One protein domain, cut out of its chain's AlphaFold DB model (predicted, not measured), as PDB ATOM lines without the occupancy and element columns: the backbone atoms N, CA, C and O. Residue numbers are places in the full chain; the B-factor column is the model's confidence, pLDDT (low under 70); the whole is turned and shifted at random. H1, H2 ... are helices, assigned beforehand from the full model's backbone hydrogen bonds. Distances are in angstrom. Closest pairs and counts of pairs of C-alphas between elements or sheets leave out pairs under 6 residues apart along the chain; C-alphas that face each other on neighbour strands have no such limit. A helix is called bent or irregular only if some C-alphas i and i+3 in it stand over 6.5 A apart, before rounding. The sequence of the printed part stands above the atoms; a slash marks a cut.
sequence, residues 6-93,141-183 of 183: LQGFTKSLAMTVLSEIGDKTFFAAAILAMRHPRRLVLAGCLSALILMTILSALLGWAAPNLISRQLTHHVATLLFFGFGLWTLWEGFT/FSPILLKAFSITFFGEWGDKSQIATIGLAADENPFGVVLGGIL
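This is residues 6 to 93 and 141 to 183 of the 183 residues of the protein "GDT1 family protein" of Aquilegia coerulea (UniProt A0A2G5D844). A long helix, H3, is the spine of the domain, with two groups of helices packed along it: H2 and H5 by its first part, and H6 and H7 farther on, with H1 packed on H6 and H7. At the far end of H3 the chain folds back into H4, which makes a V with H3 and sticks out as a free arm with residues 76 to 93. The printed part has 131 residues with seven named helices, H1 to H7 in order along the chain, and no named strand; the class is all helix. It is only just compact, close to loose, with a radius of gyration of the C-alphas of 16.7 A and spans of 51 by 44 by 27 A.

H1 is residues 6 to 20, 20.7 A long, and begins at C-alpha 6 at (-18.734, -14.315, 22.047). H2 is residues 24 to 35, 16.9 A. H3, residues 38 to 66, is the longest at 41.1 A; it is neither bent nor irregular, but only just: C-alphas 61 and 64 are 6.4 A apart. H4, residues 69 to 93, is 35.3 A long and ends at C-alpha 93 at (-37.801, -50.455, 3.871). After the cut come H5, residues 143 to 155, 17.6 A; H6, residues 160 to 171, 16.6 A; and H7, residues 174 to 182, 12.1 A, ending at C-alpha 182 at (-32.043, -17.740, 19.578).

H3 is the hub, touching H2, H5, H6 and H7. H2, H3 and H5 form a bundle, three helices side by side. H2 and H3 are a helical hairpin at a shallow tilt of 29 degrees; they touch through residues 29 to 33 and 41 to 45 alone, closest at the C-alphas of Ala 33 and Val 41, 5.7 A. H3 touches H5 with residues 40 to 52 alone, the closest C-alphas being those of Gly 44 and Phe 149, 4.4 A. H3 touches H6 with residues 52 to 64 alone, at a steep tilt of 44 degrees, with the C-alphas of Gly 60 and Ile 166 closest at 4.2 A. H7 touches H3 and forms a helical hairpin with H6, closest at the C-alphas of Ala 169 and Val 177, 6.0 A. H1 touches H7, with the C-alphas of Phe 9 and Gly 180 closest at 4.0 A, and touches H6. H4 touches no helix. Every O i to N i+4 pair is within hydrogen-bond range in H1, H2, H4, H5, H6 and H7, and 23 of 25 in H3.

The two farthest C-alphas, those of Arg 35 and Gln 70, are 51.7 A apart. Residues 94 to 140 are not printed, and C-alphas 93 and 141 are 39.3 A apart across the cut. The links that are printed whole are tight. The mean pLDDT of the printed part is 77.8; residues 32, 35, 63 to 70, 141 and 143 to 144 are under 70.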
ATOM      1  N   LEU A   6     -18.689 -14.838  23.411       80.12
ATOM      2  CA  LEU A   6     -18.734 -14.315  22.047       80.12
ATOM      3  C   LEU A   6     -18.419 -15.366  20.968       80.12
ATOM      4  O   LEU A   6     -18.967 -15.287  19.871       80.12
ATOM      5  N   GLN A   7     -17.555 -16.346  21.251       79.44
ATOM      6  CA  GLN A   7     -17.248 -17.426  20.306       79.44
ATOM      7  C   GLN A   7     -18.451 -18.358  20.148       79.44
ATOM      8  O   GLN A   7     -18.872 -18.588  19.015       79.44
ATOM      9  N   GLY A   8     -19.065 -18.759  21.267       77.81
ATOM     10  CA  GLY A   8     -20.270 -19.594  21.266       77.81
ATOM     11  C   GLY A   8     -21.436 -18.898  20.591       77.81
ATOM     12  O   GLY A   8     -22.112 -19.497  19.757       77.81
ATOM     13  N   PHE A   9     -21.602 -17.603  20.864       84.06
ATOM     14  CA  PHE A   9     -22.584 -16.757  20.193       84.06
ATOM     15  C   PHE A   9     -22.362 -16.720  18.680       84.06
ATOM     16  O   PHE A   9     -23.259 -17.048  17.918       84.06
ATOM     17  N   THR A  10     -21.152 -16.376  18.234       83.50
ATOM     18  CA  THR A  10     -20.881 -16.191  16.799       83.50
ATOM     19  C   THR A  10     -20.991 -17.506  16.028       83.50
ATOM     20  O   THR A  10     -21.505 -17.520  14.915       83.50
ATOM     21  N   LYS A  11     -20.529 -18.621  16.608       81.94
ATOM     22  CA  LYS A  11     -20.588 -19.937  15.962       81.94
ATOM     23  C   LYS A  11     -21.998 -20.504  15.905       81.94
ATOM     24  O   LYS A  11     -22.371 -21.026  14.861       81.94
ATOM     25  N   SER A  12     -22.764 -20.404  16.992       82.12
ATOM     26  CA  SER A  12     -24.162 -20.852  16.996       82.12
ATOM     27  C   SER A  12     -25.013 -19.997  16.064       82.12
ATOM     28  O   SER A  12     -25.688 -20.562  15.220       82.12
ATOM     29  N   LEU A  13     -24.864 -18.669  16.094       83.69
ATOM     30  CA  LEU A  13     -25.536 -17.765  15.159       83.69
ATOM     31  C   LEU A  13     -25.212 -18.113  13.702       83.69
ATOM     32  O   LEU A  13     -26.110 -18.256  12.878       83.69
ATOM     33  N   ALA A  14     -23.926 -18.272  13.376       84.88
ATOM     34  CA  ALA A  14     -23.515 -18.623  12.021       84.88
ATOM     35  C   ALA A  14     -24.066 -19.989  11.598       84.88
ATOM     36  O   ALA A  14     -24.534 -20.125  10.475       84.88
ATOM     37  N   MET A  15     -24.034 -20.987  12.484       83.06
ATOM     38  CA  MET A  15     -24.549 -22.323  12.194       83.06
ATOM     39  C   MET A  15     -26.067 -22.315  12.002       83.06
ATOM     40  O   MET A  15     -26.546 -22.845  11.008       83.06
ATOM     41  N   THR A  16     -26.811 -21.688  12.913       83.62
ATOM     42  CA  THR A  16     -28.268 -21.575  12.845       83.62
ATOM     43  C   THR A  16     -28.684 -20.815  11.591       83.62
ATOM     44  O   THR A  16     -29.428 -21.345  10.781       83.62
ATOM     45  N   VAL A  17     -28.134 -19.624  11.333       82.44
ATOM     46  CA  VAL A  17     -28.494 -18.858  10.129       82.44
ATOM     47  C   VAL A  17     -28.137 -19.619   8.854       82.44
ATOM     48  O   VAL A  17     -28.936 -19.652   7.925       82.44
ATOM     49  N   LEU A  18     -26.956 -20.234   8.781       83.25
ATOM     50  CA  LEU A  18     -26.513 -20.907   7.560       83.25
ATOM     51  C   LEU A  18     -27.247 -22.235   7.313       83.25
ATOM     52  O   LEU A  18     -27.389 -22.628   6.159       83.25
ATOM     53  N   SER A  19     -27.690 -22.914   8.373       79.19
ATOM     54  CA  SER A  19     -28.416 -24.187   8.286       79.19
ATOM     55  C   SER A  19     -29.914 -23.996   8.049       79.19
ATOM     56  O   SER A  19     -30.505 -24.802   7.344       79.19
ATOM     57  N   GLU A  20     -30.509 -22.934   8.597       77.50
ATOM     58  CA  GLU A  20     -31.958 -22.695   8.538       77.50
ATOM     59  C   GLU A  20     -32.374 -21.818   7.340       77.50
ATOM     60  O   GLU A  20     -33.545 -21.776   6.948       77.50
ATOM     61  N   ILE A  21     -31.439 -21.080   6.725       80.81
ATOM     62  CA  ILE A  21     -31.788 -20.178   5.622       80.81
ATOM     63  C   ILE A  21     -32.164 -20.956   4.357       80.81
ATOM     64  O   ILE A  21     -31.336 -21.567   3.683       80.81
ATOM     65  N   GLY A  22     -33.443 -20.871   3.994       70.75
ATOM     66  CA  GLY A  22     -33.969 -21.518   2.794       70.75
ATOM     67  C   GLY A  22     -34.318 -22.995   2.968       70.75
ATOM     68  O   GLY A  22     -34.526 -23.664   1.956       70.75
ATOM     69  N   ASP A  23     -34.420 -23.498   4.202       81.62
ATOM     70  CA  ASP A  23     -34.959 -24.838   4.439       81.62
ATOM     71  C   ASP A  23     -36.498 -24.896   4.277       81.62
ATOM     72  O   ASP A  23     -37.196 -23.875   4.197       81.62
ATOM     73  N   LYS A  24     -37.053 -26.110   4.187       76.19
ATOM     74  CA  LYS A  24     -38.494 -26.375   4.051       76.19
ATOM     75  C   LYS A  24     -39.306 -25.675   5.143       76.19
ATOM     76  O   LYS A  24     -40.373 -25.130   4.853       76.19
ATOM     77  N   THR A  25     -38.799 -25.644   6.372       79.31
ATOM     78  CA  THR A  25     -39.450 -24.997   7.519       79.31
ATOM     79  C   THR A  25     -39.453 -23.473   7.396       79.31
ATOM     80  O   THR A  25     -40.481 -22.845   7.669       79.31
ATOM     81  N   PHE A  26     -38.384 -22.870   6.862       80.44
ATOM     82  CA  PHE A  26     -38.321 -21.441   6.533       80.44
ATOM     83  C   PHE A  26     -39.393 -21.051   5.504       80.44
ATOM     84  O   PHE A  26     -40.127 -20.074   5.694       80.44
ATOM     85  N   PHE A  27     -39.552 -21.844   4.439       77.38
ATOM     86  CA  PHE A  27     -40.610 -21.622   3.447       77.38
ATOM     87  C   PHE A  27     -42.015 -21.839   4.028       77.38
ATOM     88  O   PHE A  27     -42.913 -21.034   3.764       77.38
ATOM     89  N   ALA A  28     -42.213 -22.864   4.862       71.88
ATOM     90  CA  ALA A  28     -43.485 -23.113   5.542       71.88
ATOM     91  C   ALA A  28     -43.873 -21.949   6.471       71.88
ATOM     92  O   ALA A  28     -45.006 -21.456   6.416       71.88
ATOM     93  N   ALA A  29     -42.926 -21.443   7.267       73.06
ATOM     94  CA  ALA A  29     -43.117 -20.287   8.137       73.06
ATOM     95  C   ALA A  29     -43.427 -19.011   7.334       73.06
ATOM     96  O   ALA A  29     -44.331 -18.253   7.703       73.06
ATOM     97  N   ALA A  30     -42.749 -18.795   6.201       74.56
ATOM     98  CA  ALA A  30     -43.001 -17.660   5.315       74.56
ATOM     99  C   ALA A  30     -44.416 -17.696   4.710       74.56
ATOM    100  O   ALA A  30     -45.136 -16.695   4.761       74.56
ATOM    101  N   ILE A  31     -44.860 -18.851   4.202       74.06
ATOM    102  CA  ILE A  31     -46.216 -19.028   3.654       74.06
ATOM    103  C   ILE A  31     -47.269 -18.824   4.751       74.06
ATOM    104  O   ILE A  31     -48.286 -18.156   4.532       74.06
ATOM    105  N   LEU A  32     -47.018 -19.345   5.954       68.31
ATOM    106  CA  LEU A  32     -47.906 -19.174   7.098       68.31
ATOM    107  C   LEU A  32     -48.006 -17.696   7.514       68.31
ATOM    108  O   LEU A  32     -49.104 -17.212   7.792       68.31
ATOM    109  N   ALA A  33     -46.895 -16.952   7.483       71.44
ATOM    110  CA  ALA A  33     -46.843 -15.521   7.786       71.44
ATOM    111  C   ALA A  33     -47.535 -14.640   6.731       71.44
ATOM    112  O   ALA A  33     -47.989 -13.545   7.064       71.44
ATOM    113  N   MET A  34     -47.652 -15.107   5.483       75.69
ATOM    114  CA  MET A  34     -48.430 -14.429   4.437       75.69
ATOM    115  C   MET A  34     -49.944 -14.620   4.608       75.69
ATOM    116  O   MET A  34     -50.717 -13.742   4.229       75.69
ATOM    117  N   ARG A  35     -50.381 -15.753   5.176       64.88
ATOM    118  CA  ARG A  35     -51.808 -16.095   5.350       64.88
ATOM    119  C   ARG A  35     -52.392 -15.704   6.711       64.88
ATOM    120  O   ARG A  35     -53.611 -15.651   6.862       64.88
ATOM    121  N   HIS A  36     -51.548 -15.431   7.699       72.06
ATOM    122  CA  HIS A  36     -51.946 -15.121   9.072       72.06
ATOM    123  C   HIS A  36     -51.295 -13.829   9.579       72.06
ATOM    124  O   HIS A  36     -50.345 -13.327   8.983       72.06
ATOM    125  N   PRO A  37     -51.769 -13.251  10.701       74.44
ATOM    126  CA  PRO A  37     -51.105 -12.099  11.302       74.44
ATOM    127  C   PRO A  37     -49.639 -12.417  11.632       74.44
ATOM    128  O   PRO A  37     -49.348 -13.172  12.560       74.44
ATOM    129  N   ARG A  38     -48.723 -11.758  10.907       75.12
ATOM    130  CA  ARG A  38     -47.256 -11.890  11.012       75.12
ATOM    131  C   ARG A  38     -46.705 -11.946  12.439       75.12
ATOM    132  O   ARG A  38     -45.754 -12.664  12.698       75.12
ATOM    133  N   ARG A  39     -47.325 -11.229  13.384       76.69
ATOM    134  CA  ARG A  39     -46.901 -11.198  14.794       76.69
ATOM    135  C   ARG A  39     -47.177 -12.507  15.540       76.69
ATOM    136  O   ARG A  39     -46.364 -12.896  16.365       76.69
ATOM    137  N   LEU A  40     -48.300 -13.174  15.263       75.06
ATOM    138  CA  LEU A  40     -48.652 -14.435  15.929       75.06
ATOM    139  C   LEU A  40     -47.851 -15.610  15.370       75.06
ATOM    140  O   LEU A  40     -47.459 -16.485  16.133       75.06
ATOM    141  N   VAL A  41     -47.590 -15.603  14.060       76.06
ATOM    142  CA  VAL A  41     -46.742 -16.613  13.412       76.06
ATOM    143  C   VAL A  41     -45.303 -16.479  13.896       76.06
ATOM    144  O   VAL A  41     -44.740 -17.458  14.370       76.06
ATOM    145  N   LEU A  42     -44.754 -15.258  13.890       81.00
ATOM    146  CA  LEU A  42     -43.407 -14.998  14.396       81.00
ATOM    147  C   LEU A  42     -43.274 -15.400  15.866       81.00
ATOM    148  O   LEU A  42     -42.309 -16.064  16.214       81.00
ATOM    149  N   ALA A  43     -44.246 -15.064  16.720       83.81
ATOM    150  CA  ALA A  43     -44.219 -15.481  18.122       83.81
ATOM    151  C   ALA A  43     -44.240 -17.013  18.283       83.81
ATOM    152  O   ALA A  43     -43.545 -17.534  19.148       83.81
ATOM    153  N   GLY A  44     -45.001 -17.729  17.446       80.50
ATOM    154  CA  GLY A  44     -45.039 -19.193  17.437       80.50
ATOM    155  C   GLY A  44     -43.702 -19.810  17.028       80.50
ATOM    156  O   GLY A  44     -43.140 -20.584  17.799       80.50
ATOM    157  N   CYS A  45     -43.154 -19.407  15.878       81.81
ATOM    158  CA  CYS A  45     -41.858 -19.893  15.393       81.81
ATOM    159  C   CYS A  45     -40.716 -19.534  16.358       81.81
ATOM    160  O   CYS A  45     -39.917 -20.392  16.707       81.81
ATOM    161  N   LEU A  46     -40.692 -18.300  16.876       85.69
ATOM    162  CA  LEU A  46     -39.690 -17.863  17.850       85.69
ATOM    163  C   LEU A  46     -39.783 -18.665  19.154       85.69
ATOM    164  O   LEU A  46     -38.762 -19.038  19.721       85.69
ATOM    165  N   SER A  47     -40.994 -18.965  19.633       84.75
ATOM    166  CA  SER A  47     -41.166 -19.792  20.832       84.75
ATOM    167  C   SER A  47     -40.719 -21.242  20.630       84.75
ATOM    168  O   SER A  47     -40.166 -21.827  21.559       84.75
ATOM    169  N   ALA A  48     -40.914 -21.803  19.429       83.69
ATOM    170  CA  ALA A  48     -40.412 -23.129  19.073       83.69
ATOM    171  C   ALA A  48     -38.884 -23.142  19.076       83.69
ATOM    172  O   ALA A  48     -38.285 -23.935  19.799       83.69
ATOM    173  N   LEU A  49     -38.282 -22.184  18.372       84.69
ATOM    174  CA  LEU A  49     -36.838 -22.025  18.266       84.69
ATOM    175  C   LEU A  49     -36.187 -21.859  19.646       84.69
ATOM    176  O   LEU A  49     -35.308 -22.634  20.003       84.69
ATOM    177  N   ILE A  50     -36.704 -20.962  20.496       85.81
ATOM    178  CA  ILE A  50     -36.218 -20.794  21.877       85.81
ATOM    179  C   ILE A  50     -36.259 -22.114  22.655       85.81
ATOM    180  O   ILE A  50     -35.293 -22.466  23.333       85.81
ATOM    181  N   LEU A  51     -37.377 -22.839  22.586       86.56
ATOM    182  CA  LEU A  51     -37.554 -24.069  23.348       86.56
ATOM    183  C   LEU A  51     -36.580 -25.156  22.875       86.56
ATOM    184  O   LEU A  51     -35.952 -25.813  23.701       86.56
ATOM    185  N   MET A  52     -36.394 -25.293  21.565       86.50
ATOM    186  CA  MET A  52     -35.459 -26.244  20.960       86.50
ATOM    187  C   MET A  52     -34.010 -25.914  21.302       86.50
ATOM    188  O   MET A  52     -33.277 -26.786  21.764       86.50
ATOM    189  N   THR A  53     -33.600 -24.652  21.164       85.81
ATOM    190  CA  THR A  53     -32.237 -24.219  21.486       85.81
ATOM    191  C   THR A  53     -31.920 -24.437  22.965       85.81
ATOM    192  O   THR A  53     -30.836 -24.919  23.290       85.81
ATOM    193  N   ILE A  54     -32.858 -24.138  23.873       84.25
ATOM    194  CA  ILE A  54     -32.673 -24.372  25.313       84.25
ATOM    195  C   ILE A  54     -32.555 -25.867  25.612       84.25
ATOM    196  O   ILE A  54     -31.650 -26.259  26.347       84.25
ATOM    197  N   LEU A  55     -33.429 -26.709  25.049       83.00
ATOM    198  CA  LEU A  55     -33.363 -28.159  25.253       83.00
ATOM    199  C   LEU A  55     -32.040 -28.737  24.739       83.00
ATOM    200  O   LEU A  55     -31.371 -29.463  25.472       83.00
ATOM    201  N   SER A  56     -31.622 -28.361  23.532       79.94
ATOM    202  CA  SER A  56     -30.354 -28.790  22.941       79.94
ATOM    203  C   SER A  56     -29.147 -28.320  23.747       79.94
ATOM    204  O   SER A  56     -28.234 -29.103  24.003       79.94
ATOM    205  N   ALA A  57     -29.140 -27.071  24.213       81.50
ATOM    206  CA  ALA A  57     -28.041 -26.551  25.019       81.50
ATOM    207  C   ALA A  57     -27.978 -27.185  26.415       81.50
ATOM    208  O   ALA A  57     -26.890 -27.482  26.907       81.50
ATOM    209  N   LEU A  58     -29.130 -27.436  27.047       81.25
ATOM    210  CA  LEU A  58     -29.201 -28.157  28.318       81.25
ATOM    211  C   LEU A  58     -28.711 -29.594  28.166       81.25
ATOM    212  O   LEU A  58     -27.955 -30.057  29.014       81.25
ATOM    213  N   LEU A  59     -29.093 -30.283  27.089       79.31
ATOM    214  CA  LEU A  59     -28.589 -31.620  26.782       79.31
ATOM    215  C   LEU A  59     -27.081 -31.603  26.507       79.31
ATOM    216  O   LEU A  59     -26.370 -32.439  27.057       79.31
ATOM    217  N   GLY A  60     -26.579 -30.637  25.735       77.94
ATOM    218  CA  GLY A  60     -25.149 -30.482  25.453       77.94
ATOM    219  C   GLY A  60     -24.316 -30.167  26.695       77.94
ATOM    220  O   GLY A  60     -23.221 -30.695  26.847       77.94
ATOM    221  N   TRP A  61     -24.854 -29.392  27.637       79.19
ATOM    222  CA  TRP A  61     -24.194 -29.115  28.914       79.19
ATOM    223  C   TRP A  61     -24.301 -30.279  29.913       79.19
ATOM    224  O   TRP A  61     -23.343 -30.596  30.621       79.19
ATOM    225  N   ALA A  62     -25.462 -30.935  29.984       74.50
ATOM    226  CA  ALA A  62     -25.723 -32.000  30.948       74.50
ATOM    227  C   ALA A  62     -25.096 -33.340  30.539       74.50
ATOM    228  O   ALA A  62     -24.625 -34.071  31.409       74.50
ATOM    229  N   ALA A  63     -25.051 -33.675  29.247       69.25
ATOM    230  CA  ALA A  63     -24.558 -34.971  28.777       69.25
ATOM    231  C   ALA A  63     -23.082 -35.246  29.144       69.25
ATOM    232  O   ALA A  63     -22.797 -36.349  29.614       69.25
ATOM    233  N   PRO A  64     -22.141 -34.286  29.033       66.62
ATOM    234  CA  PRO A  64     -20.755 -34.481  29.461       66.62
ATOM    235  C   PRO A  64     -20.581 -34.458  30.984       66.62
ATOM    236  O   PRO A  64     -19.659 -35.084  31.501       66.62
ATOM    237  N   ASN A  65     -21.443 -33.732  31.705       67.06
ATOM    238  CA  ASN A  65     -21.321 -33.551  33.153       67.06
ATOM    239  C   ASN A  65     -21.991 -34.685  33.954       67.06
ATOM    240  O   ASN A  65     -21.632 -34.924  35.106       67.06
ATOM    241  N   LEU A  66     -22.950 -35.396  33.349       61.34
ATOM    242  CA  LEU A  66     -23.693 -36.495  33.973       61.34
ATOM    243  C   LEU A  66     -23.132 -37.888  33.622       61.34
ATOM    244  O   LEU A  66     -23.439 -38.857  34.316       61.34
ATOM    245  N   ILE A  67     -22.305 -38.016  32.573       60.94
ATOM    246  CA  ILE A  67     -21.852 -39.314  32.044       60.94
ATOM    247  C   ILE A  67     -20.317 -39.413  32.068       60.94
ATOM    248  O   ILE A  67     -19.610 -38.597  31.485       60.94
ATOM    249  N   SER A  68     -19.791 -40.452  32.729       62.53
ATOM    250  CA  SER A  68     -18.353 -40.772  32.753       62.53
ATOM    251  C   SER A  68     -17.793 -40.959  31.336       62.53
ATOM    252  O   SER A  68     -18.359 -41.711  30.543       62.53
ATOM    253  N   ARG A  69     -16.631 -40.350  31.041       65.56
ATOM    254  CA  ARG A  69     -15.945 -40.349  29.725       65.56
ATOM    255  C   ARG A  69     -15.840 -41.736  29.069       65.56
ATOM    256  O   ARG A  69     -15.887 -41.842  27.846       65.56
ATOM    257  N   GLN A  70     -15.703 -42.799  29.867       68.75
ATOM    258  CA  GLN A  70     -15.626 -44.182  29.376       68.75
ATOM    259  C   GLN A  70     -16.985 -44.735  28.919       68.75
ATOM    260  O   GLN A  70     -17.053 -45.450  27.917       68.75
ATOM    261  N   LEU A  71     -18.062 -44.376  29.627       70.38
ATOM    262  CA  LEU A  71     -19.430 -44.738  29.258       70.38
ATOM    263  C   LEU A  71     -19.885 -43.950  28.035       70.38
ATOM    264  O   LEU A  71     -20.450 -44.549  27.129       70.38
ATOM    265  N   THR A  72     -19.564 -42.655  27.948       73.62
ATOM    266  CA  THR A  72     -19.890 -41.833  26.773       73.62
ATOM    267  C   THR A  72     -19.326 -42.441  25.496       73.62
ATOM    268  O   THR A  72     -20.015 -42.467  24.484       73.62
ATOM    269  N   HIS A  73     -18.106 -42.989  25.530       76.38
ATOM    270  CA  HIS A  73     -17.503 -43.570  24.333       76.38
ATOM    271  C   HIS A  73     -18.201 -44.863  23.881       76.38
ATOM    272  O   HIS A  73     -18.505 -45.012  22.697       76.38
ATOM    273  N   HIS A  74     -18.512 -45.768  24.814       80.50
ATOM    274  CA  HIS A  74     -19.230 -47.007  24.498       80.50
ATOM    275  C   HIS A  74     -20.669 -46.734  24.061       80.50
ATOM    276  O   HIS A  74     -21.112 -47.279  23.056       80.50
ATOM    277  N   VAL A  75     -21.373 -45.852  24.776       80.00
ATOM    278  CA  VAL A  75     -22.755 -45.466  24.473       80.00
ATOM    279  C   VAL A  75     -22.834 -44.747  23.132       80.00
ATOM    280  O   VAL A  75     -23.692 -45.096  22.331       80.00
ATOM    281  N   ALA A  76     -21.918 -43.818  22.839       76.50
ATOM    282  CA  ALA A  76     -21.867 -43.152  21.539       76.50
ATOM    283  C   ALA A  76     -21.613 -44.152  20.409       76.50
ATOM    284  O   ALA A  76     -22.281 -44.073  19.390       76.50
ATOM    285  N   THR A  77     -20.705 -45.115  20.598       82.81
ATOM    286  CA  THR A  77     -20.406 -46.139  19.585       82.81
ATOM    287  C   THR A  77     -21.610 -47.051  19.341       82.81
ATOM    288  O   THR A  77     -21.972 -47.295  18.193       82.81
ATOM    289  N   LEU A  78     -22.271 -47.512  20.409       86.88
ATOM    290  CA  LEU A  78     -23.488 -48.324  20.325       86.88
ATOM    291  C   LEU A  78     -24.640 -47.564  19.668       86.88
ATOM    292  O   LEU A  78     -25.313 -48.115  18.801       86.88
ATOM    293  N   LEU A  79     -24.845 -46.303  20.052       82.25
ATOM    294  CA  LEU A  79     -25.868 -45.445  19.464       82.25
ATOM    295  C   LEU A  79     -25.575 -45.157  17.996       82.25
ATOM    296  O   LEU A  79     -26.468 -45.334  17.186       82.25
ATOM    297  N   PHE A  80     -24.349 -44.781  17.621       81.81
ATOM    298  CA  PHE A  80     -24.006 -44.524  16.217       81.81
ATOM    299  C   PHE A  80     -24.192 -45.765  15.349       81.81
ATOM    300  O   PHE A  80     -24.693 -45.669  14.232       81.81
ATOM    301  N   PHE A  81     -23.806 -46.932  15.860       90.25
ATOM    302  CA  PHE A  81     -23.946 -48.183  15.130       90.25
ATOM    303  C   PHE A  81     -25.415 -48.609  15.010       90.25
ATOM    304  O   PHE A  81     -25.864 -48.972  13.926       90.25
ATOM    305  N   GLY A  82     -26.182 -48.517  16.101       88.12
ATOM    306  CA  GLY A  82     -27.606 -48.851  16.125       88.12
ATOM    307  C   GLY A  82     -28.457 -47.887  15.302       88.12
ATOM    308  O   GLY A  82     -29.248 -48.327  14.477       88.12
ATOM    309  N   PHE A  83     -28.254 -46.579  15.473       81.06
ATOM    310  CA  PHE A  83     -28.950 -45.547  14.707       81.06
ATOM    311  C   PHE A  83     -28.550 -45.606  13.232       81.06
ATOM    312  O   PHE A  83     -29.418 -45.567  12.377       81.06
ATOM    313  N   GLY A  84     -27.266 -45.815  12.920       84.44
ATOM    314  CA  GLY A  84     -26.806 -46.002  11.543       84.44
ATOM    315  C   GLY A  84     -27.440 -47.215  10.857       84.44
ATOM    316  O   GLY A  84     -27.838 -47.119   9.700       84.44
ATOM    317  N   LEU A  85     -27.587 -48.340  11.565       89.81
ATOM    318  CA  LEU A  85     -28.298 -49.518  11.056       89.81
ATOM    319  C   LEU A  85     -29.799 -49.274  10.904       89.81
ATOM    320  O   LEU A  85     -30.374 -49.717   9.916       89.81
ATOM    321  N   TRP A  86     -30.422 -48.577  11.854       82.88
ATOM    322  CA  TRP A  86     -31.836 -48.225  11.781       82.88
ATOM    323  C   TRP A  86     -32.096 -47.291  10.599       82.88
ATOM    324  O   TRP A  86     -32.897 -47.638   9.743       82.88
ATOM    325  N   THR A  87     -31.355 -46.190  10.449       76.19
ATOM    326  CA  THR A  87     -31.485 -45.294   9.287       76.19
ATOM    327  C   THR A  87     -31.237 -46.029   7.969       76.19
ATOM    328  O   THR A  87     -31.910 -45.760   6.978       76.19
ATOM    329  N   LEU A  88     -30.298 -46.983   7.940       83.88
ATOM    330  CA  LEU A  88     -30.064 -47.809   6.758       83.88
ATOM    331  C   LEU A  88     -31.266 -48.719   6.466       83.88
ATOM    332  O   LEU A  88     -31.686 -48.820   5.319       83.88
ATOM    333  N   TRP A  89     -31.839 -49.350   7.491       83.69
ATOM    334  CA  TRP A  89     -33.038 -50.178   7.369       83.69
ATOM    335  C   TRP A  89     -34.244 -49.360   6.906       83.69
ATOM    336  O   TRP A  89     -34.947 -49.788   5.990       83.69
ATOM    337  N   GLU A  90     -34.459 -48.188   7.502       76.88
ATOM    338  CA  GLU A  90     -35.505 -47.231   7.135       76.88
ATOM    339  C   GLU A  90     -35.340 -46.815   5.669       76.88
ATOM    340  O   GLU A  90     -36.285 -46.899   4.897       76.88
ATOM    341  N   GLY A  91     -34.116 -46.491   5.238       76.06
ATOM    342  CA  GLY A  91     -33.815 -46.142   3.848       76.06
ATOM    343  C   GLY A  91     -34.003 -47.287   2.846       76.06
ATOM    344  O   GLY A  91     -34.163 -47.027   1.656       76.06
ATOM    345  N   PHE A  92     -33.991 -48.546   3.299       77.94
ATOM    346  CA  PHE A  92     -34.265 -49.720   2.459       77.94
ATOM    347  C   PHE A  92     -35.722 -50.205   2.519       77.94
ATOM    348  O   PHE A  92     -36.155 -50.891   1.595       77.94
ATOM    349  N   THR A  93     -36.460 -49.900   3.591       74.00
ATOM    350  CA  THR A  93     -37.801 -50.455   3.871       74.00
ATOM    351  C   THR A  93     -38.912 -49.408   3.796       74.00
ATOM    352  O   THR A  93     -40.060 -49.760   3.544       74.00
ATOM    353  N   PHE A 141     -53.643 -19.893  24.340       59.12
ATOM    354  CA  PHE A 141     -52.838 -19.638  23.148       59.12
ATOM    355  C   PHE A 141     -53.713 -19.566  21.897       59.12
ATOM    356  O   PHE A 141     -54.596 -20.399  21.679       59.12
ATOM    357  N   SER A 142     -53.443 -18.572  21.044       70.06
ATOM    358  CA  SER A 142     -54.100 -18.463  19.740       70.06
ATOM    359  C   SER A 142     -53.847 -19.742  18.930       70.06
ATOM    360  O   SER A 142     -52.699 -20.189  18.856       70.06
ATOM    361  N   PRO A 143     -54.866 -20.336  18.280       67.69
ATOM    362  CA  PRO A 143     -54.689 -21.562  17.501       67.69
ATOM    363  C   PRO A 143     -53.665 -21.403  16.367       67.69
ATOM    364  O   PRO A 143     -53.048 -22.383  15.968       67.69
ATOM    365  N   ILE A 144     -53.443 -20.176  15.886       68.56
ATOM    366  CA  ILE A 144     -52.408 -19.853  14.895       68.56
ATOM    367  C   ILE A 144     -50.999 -19.964  15.494       68.56
ATOM    368  O   ILE A 144     -50.089 -20.431  14.818       68.56
ATOM    369  N   LEU A 145     -50.821 -19.562  16.756       75.56
ATOM    370  CA  LEU A 145     -49.533 -19.627  17.449       75.56
ATOM    371  C   LEU A 145     -49.128 -21.079  17.682       75.56
ATOM    372  O   LEU A 145     -48.022 -21.456  17.322       75.56
ATOM    373  N   LEU A 146     -50.040 -21.896  18.222       72.06
ATOM    374  CA  LEU A 146     -49.788 -23.327  18.420       72.06
ATOM    375  C   LEU A 146     -49.505 -24.034  17.091       72.06
ATOM    376  O   LEU A 146     -48.636 -24.890  17.039       72.06
ATOM    377  N   LYS A 147     -50.185 -23.638  16.007       70.94
ATOM    378  CA  LYS A 147     -49.937 -24.184  14.668       70.94
ATOM    379  C   LYS A 147     -48.533 -23.841  14.160       70.94
ATOM    380  O   LYS A 147     -47.817 -24.737  13.739       70.94
ATOM    381  N   ALA A 148     -48.141 -22.567  14.226       72.69
ATOM    382  CA  ALA A 148     -46.802 -22.127  13.833       72.69
ATOM    383  C   ALA A 148     -45.716 -22.792  14.690       72.69
ATOM    384  O   ALA A 148     -44.738 -23.296  14.153       72.69
ATOM    385  N   PHE A 149     -45.940 -22.865  16.005       81.50
ATOM    386  CA  PHE A 149     -45.070 -23.577  16.933       81.50
ATOM    387  C   PHE A 149     -44.921 -25.045  16.539       81.50
ATOM    388  O   PHE A 149     -43.804 -25.494  16.375       81.50
ATOM    389  N   SER A 150     -46.014 -25.790  16.362       75.38
ATOM    390  CA  SER A 150     -45.946 -27.227  16.083       75.38
ATOM    391  C   SER A 150     -45.295 -27.539  14.740       75.38
ATOM    392  O   SER A 150     -44.540 -28.498  14.668       75.38
ATOM    393  N   ILE A 151     -45.545 -26.737  13.700       75.31
ATOM    394  CA  ILE A 151     -44.910 -26.932  12.387       75.31
ATOM    395  C   ILE A 151     -43.398 -26.723  12.489       75.31
ATOM    396  O   ILE A 151     -42.644 -27.566  12.024       75.31
ATOM    397  N   THR A 152     -42.951 -25.634  13.118       79.81
ATOM    398  CA  THR A 152     -41.515 -25.377  13.306       79.81
ATOM    399  C   THR A 152     -40.900 -26.407  14.254       79.81
ATOM    400  O   THR A 152     -39.869 -26.989  13.957       79.81
ATOM    401  N   PHE A 153     -41.576 -26.706  15.362       80.38
ATOM    402  CA  PHE A 153     -41.078 -27.596  16.401       80.38
ATOM    403  C   PHE A 153     -40.939 -29.044  15.936       80.38
ATOM    404  O   PHE A 153     -39.918 -29.665  16.174       80.38
ATOM    405  N   PHE A 154     -41.962 -29.615  15.304       77.00
ATOM    406  CA  PHE A 154     -41.869 -30.992  14.819       77.00
ATOM    407  C   PHE A 154     -41.145 -31.082  13.478       77.00
ATOM    408  O   PHE A 154     -40.522 -32.102  13.215       77.00
ATOM    409  N   GLY A 155     -41.182 -30.022  12.664       71.69
ATOM    410  CA  GLY A 155     -40.459 -29.966  11.394       71.69
ATOM    411  C   GLY A 155     -38.940 -29.916  11.558       71.69
ATOM    412  O   GLY A 155     -38.239 -30.513  10.752       71.69
ATOM    413  N   GLU A 156     -38.438 -29.265  12.611       74.94
ATOM    414  CA  GLU A 156     -36.996 -29.151  12.903       74.94
ATOM    415  C   GLU A 156     -36.561 -30.048  14.078       74.94
ATOM    416  O   GLU A 156     -35.446 -29.930  14.599       74.94
ATOM    417  N   TRP A 157     -37.435 -30.945  14.553       75.56
ATOM    418  CA  TRP A 157     -37.094 -31.820  15.672       75.56
ATOM    419  C   TRP A 157     -36.025 -32.832  15.260       75.56
ATOM    420  O   TRP A 157     -36.254 -33.686  14.409       75.56
ATOM    421  N   GLY A 158     -34.869 -32.780  15.916       70.44
ATOM    422  CA  GLY A 158     -33.762 -33.689  15.650       70.44
ATOM    423  C   GLY A 158     -32.990 -33.398  14.362       70.44
ATOM    424  O   GLY A 158     -32.190 -34.242  13.960       70.44
ATOM    425  N   ASP A 159     -33.182 -32.233  13.733       77.50
ATOM    426  CA  ASP A 159     -32.396 -31.855  12.556       77.50
ATOM    427  C   ASP A 159     -30.916 -31.576  12.909       77.50
ATOM    428  O   ASP A 159     -30.508 -31.403  14.066       77.50
ATOM    429  N   LYS A 160     -30.079 -31.531  11.873       76.69
ATOM    430  CA  LYS A 160     -28.656 -31.197  11.880       76.69
ATOM    431  C   LYS A 160     -28.361 -29.954  12.714       76.69
ATOM    432  O   LYS A 160     -27.352 -29.952  13.421       76.69
ATOM    433  N   SER A 161     -29.217 -28.930  12.676       76.38
ATOM    434  CA  SER A 161     -29.046 -27.710  13.471       76.38
ATOM    435  C   SER A 161     -29.172 -27.967  14.981       76.38
ATOM    436  O   SER A 161     -28.348 -27.472  15.761       76.38
ATOM    437  N   GLN A 162     -30.099 -28.827  15.422       81.06
ATOM    438  CA  GLN A 162     -30.208 -29.246  16.825       81.06
ATOM    439  C   GLN A 162     -28.999 -30.065  17.273       81.06
ATOM    440  O   GLN A 162     -28.447 -29.797  18.343       81.06
ATOM    441  N   ILE A 163     -28.547 -31.023  16.459       80.69
ATOM    442  CA  ILE A 163     -27.377 -31.855  16.779       80.69
ATOM    443  C   ILE A 163     -26.110 -30.993  16.865       80.69
ATOM    444  O   ILE A 163     -25.315 -31.143  17.797       80.69
ATOM    445  N   ALA A 164     -25.942 -30.039  15.946       82.00
ATOM    446  CA  ALA A 164     -24.842 -29.083  15.982       82.00
ATOM    447  C   ALA A 164     -24.897 -28.190  17.231       82.00
ATOM    448  O   ALA A 164     -23.862 -27.938  17.846       82.00
ATOM    449  N   THR A 165     -26.093 -27.771  17.652       83.62
ATOM    450  CA  THR A 165     -26.293 -26.988  18.880       83.62
ATOM    451  C   THR A 165     -25.911 -27.784  20.130       83.62
ATOM    452  O   THR A 165     -25.238 -27.247  21.010       83.62
ATOM    453  N   ILE A 166     -26.270 -29.071  20.200       82.69
ATOM    454  CA  ILE A 166     -25.874 -29.971  21.297       82.69
ATOM    455  C   ILE A 166     -24.346 -30.105  21.354       82.69
ATOM    456  O   ILE A 166     -23.759 -29.972  22.428       82.69
ATOM    457  N   GLY A 167     -23.694 -30.320  20.206       80.31
ATOM    458  CA  GLY A 167     -22.233 -30.417  20.122       80.31
ATOM    459  C   GLY A 167     -21.528 -29.120  20.530       80.31
ATOM    460  O   GLY A 167     -20.611 -29.141  21.346       80.31
ATOM    461  N   LEU A 168     -22.007 -27.974  20.036       79.69
ATOM    462  CA  LEU A 168     -21.474 -26.657  20.395       79.69
ATOM    463  C   LEU A 168     -21.661 -26.342  21.884       79.69
ATOM    464  O   LEU A 168     -20.766 -25.766  22.492       79.69
ATOM    465  N   ALA A 169     -22.785 -26.726  22.491       81.06
ATOM    466  CA  ALA A 169     -23.025 -26.528  23.922       81.06
ATOM    467  C   ALA A 169     -22.210 -27.476  24.822       81.06
ATOM    468  O   ALA A 169     -22.026 -27.171  26.000       81.06
ATOM    469  N   ALA A 170     -21.725 -28.599  24.284       76.38
ATOM    470  CA  ALA A 170     -20.810 -29.500  24.981       76.38
ATOM    471  C   ALA A 170     -19.359 -28.984  24.980       76.38
ATOM    472  O   ALA A 170     -18.642 -29.176  25.964       76.38
ATOM    473  N   ASP A 171     -18.943 -28.314  23.899       74.12
ATOM    474  CA  ASP A 171     -17.573 -27.823  23.715       74.12
ATOM    475  C   ASP A 171     -17.382 -26.344  24.095       74.12
ATOM    476  O   ASP A 171     -16.257 -25.927  24.376       74.12
ATOM    477  N   GLU A 172     -18.441 -25.528  24.109       75.12
ATOM    478  CA  GLU A 172     -18.374 -24.085  24.379       75.12
ATOM    479  C   GLU A 172     -19.279 -23.631  25.535       75.12
ATOM    480  O   GLU A 172     -19.922 -24.424  26.218       75.12
ATOM    481  N   ASN A 173     -19.302 -22.321  25.816       76.81
ATOM    482  CA  ASN A 173     -20.132 -21.775  26.885       76.81
ATOM    483  C   ASN A 173     -21.631 -21.885  26.512       76.81
ATOM    484  O   ASN A 173     -22.049 -21.221  25.555       76.81
ATOM    485  N   PRO A 174     -22.459 -22.616  27.287       74.38
ATOM    486  CA  PRO A 174     -23.865 -22.852  26.952       74.38
ATOM    487  C   PRO A 174     -24.674 -21.561  26.833       74.38
ATOM    488  O   PRO A 174     -25.551 -21.459  25.983       74.38
ATOM    489  N   PHE A 175     -24.354 -20.538  27.632       77.25
ATOM    490  CA  PHE A 175     -25.043 -19.249  27.564       77.25
ATOM    491  C   PHE A 175     -24.758 -18.513  26.251       77.25
ATOM    492  O   PHE A 175     -25.653 -17.877  25.705       77.25
ATOM    493  N   GLY A 176     -23.535 -18.622  25.722       75.81
ATOM    494  CA  GLY A 176     -23.190 -18.059  24.414       75.81
ATOM    495  C   GLY A 176     -23.923 -18.770  23.281       75.81
ATOM    496  O   GLY A 176     -24.458 -18.113  22.396       75.81
ATOM    497  N   VAL A 177     -24.004 -20.100  23.351       79.75
ATOM    498  CA  VAL A 177     -24.693 -20.935  22.355       79.75
ATOM    499  C   VAL A 177     -26.205 -20.695  22.359       79.75
ATOM    500  O   VAL A 177     -26.800 -20.559  21.299       79.75
ATOM    501  N   VAL A 178     -26.828 -20.572  23.535       81.69
ATOM    502  CA  VAL A 178     -28.263 -20.258  23.643       81.69
ATOM    503  C   VAL A 178     -28.565 -18.871  23.086       81.69
ATOM    504  O   VAL A 178     -29.512 -18.712  22.325       81.69
ATOM    505  N   LEU A 179     -27.758 -17.865  23.430       82.00
ATOM    506  CA  LEU A 179     -27.981 -16.505  22.941       82.00
ATOM    507  C   LEU A 179     -27.758 -16.374  21.433       82.00
ATOM    508  O   LEU A 179     -28.473 -15.607  20.805       82.00
ATOM    509  N   GLY A 180     -26.782 -17.087  20.863       77.94
ATOM    510  CA  GLY A 180     -26.529 -17.046  19.421       77.94
ATOM    511  C   GLY A 180     -27.489 -17.915  18.615       77.94
ATOM    512  O   GLY A 180     -27.821 -17.548  17.501       77.94
ATOM    513  N   GLY A 181     -27.984 -19.019  19.179       77.81
ATOM    514  CA  GLY A 181     -28.981 -19.864  18.521       77.81
ATOM    515  C   GLY A 181     -30.398 -19.283  18.532       77.81
ATOM    516  O   GLY A 181     -31.194 -19.656  17.681       77.81
ATOM    517  N   ILE A 182     -30.722 -18.391  19.479       81.00
ATOM    518  CA  ILE A 182     -32.043 -17.740  19.578       81.00
ATOM    519  C   ILE A 182     -32.180 -16.514  18.657       81.00
ATOM    520  O   ILE A 182     -33.304 -16.122  18.326       81.00
ATOM    521  N   LEU A 183     -31.064 -15.865  18.321       74.31
ATOM    522  CA  LEU A 183     -31.018 -14.530  17.717       74.31
ATOM    523  C   LEU A 183     -30.830 -14.590  16.199       74.31
ATOM    524  O   LEU A 183     -31.388 -13.693  15.527       74.31
TER     525      LEU A 183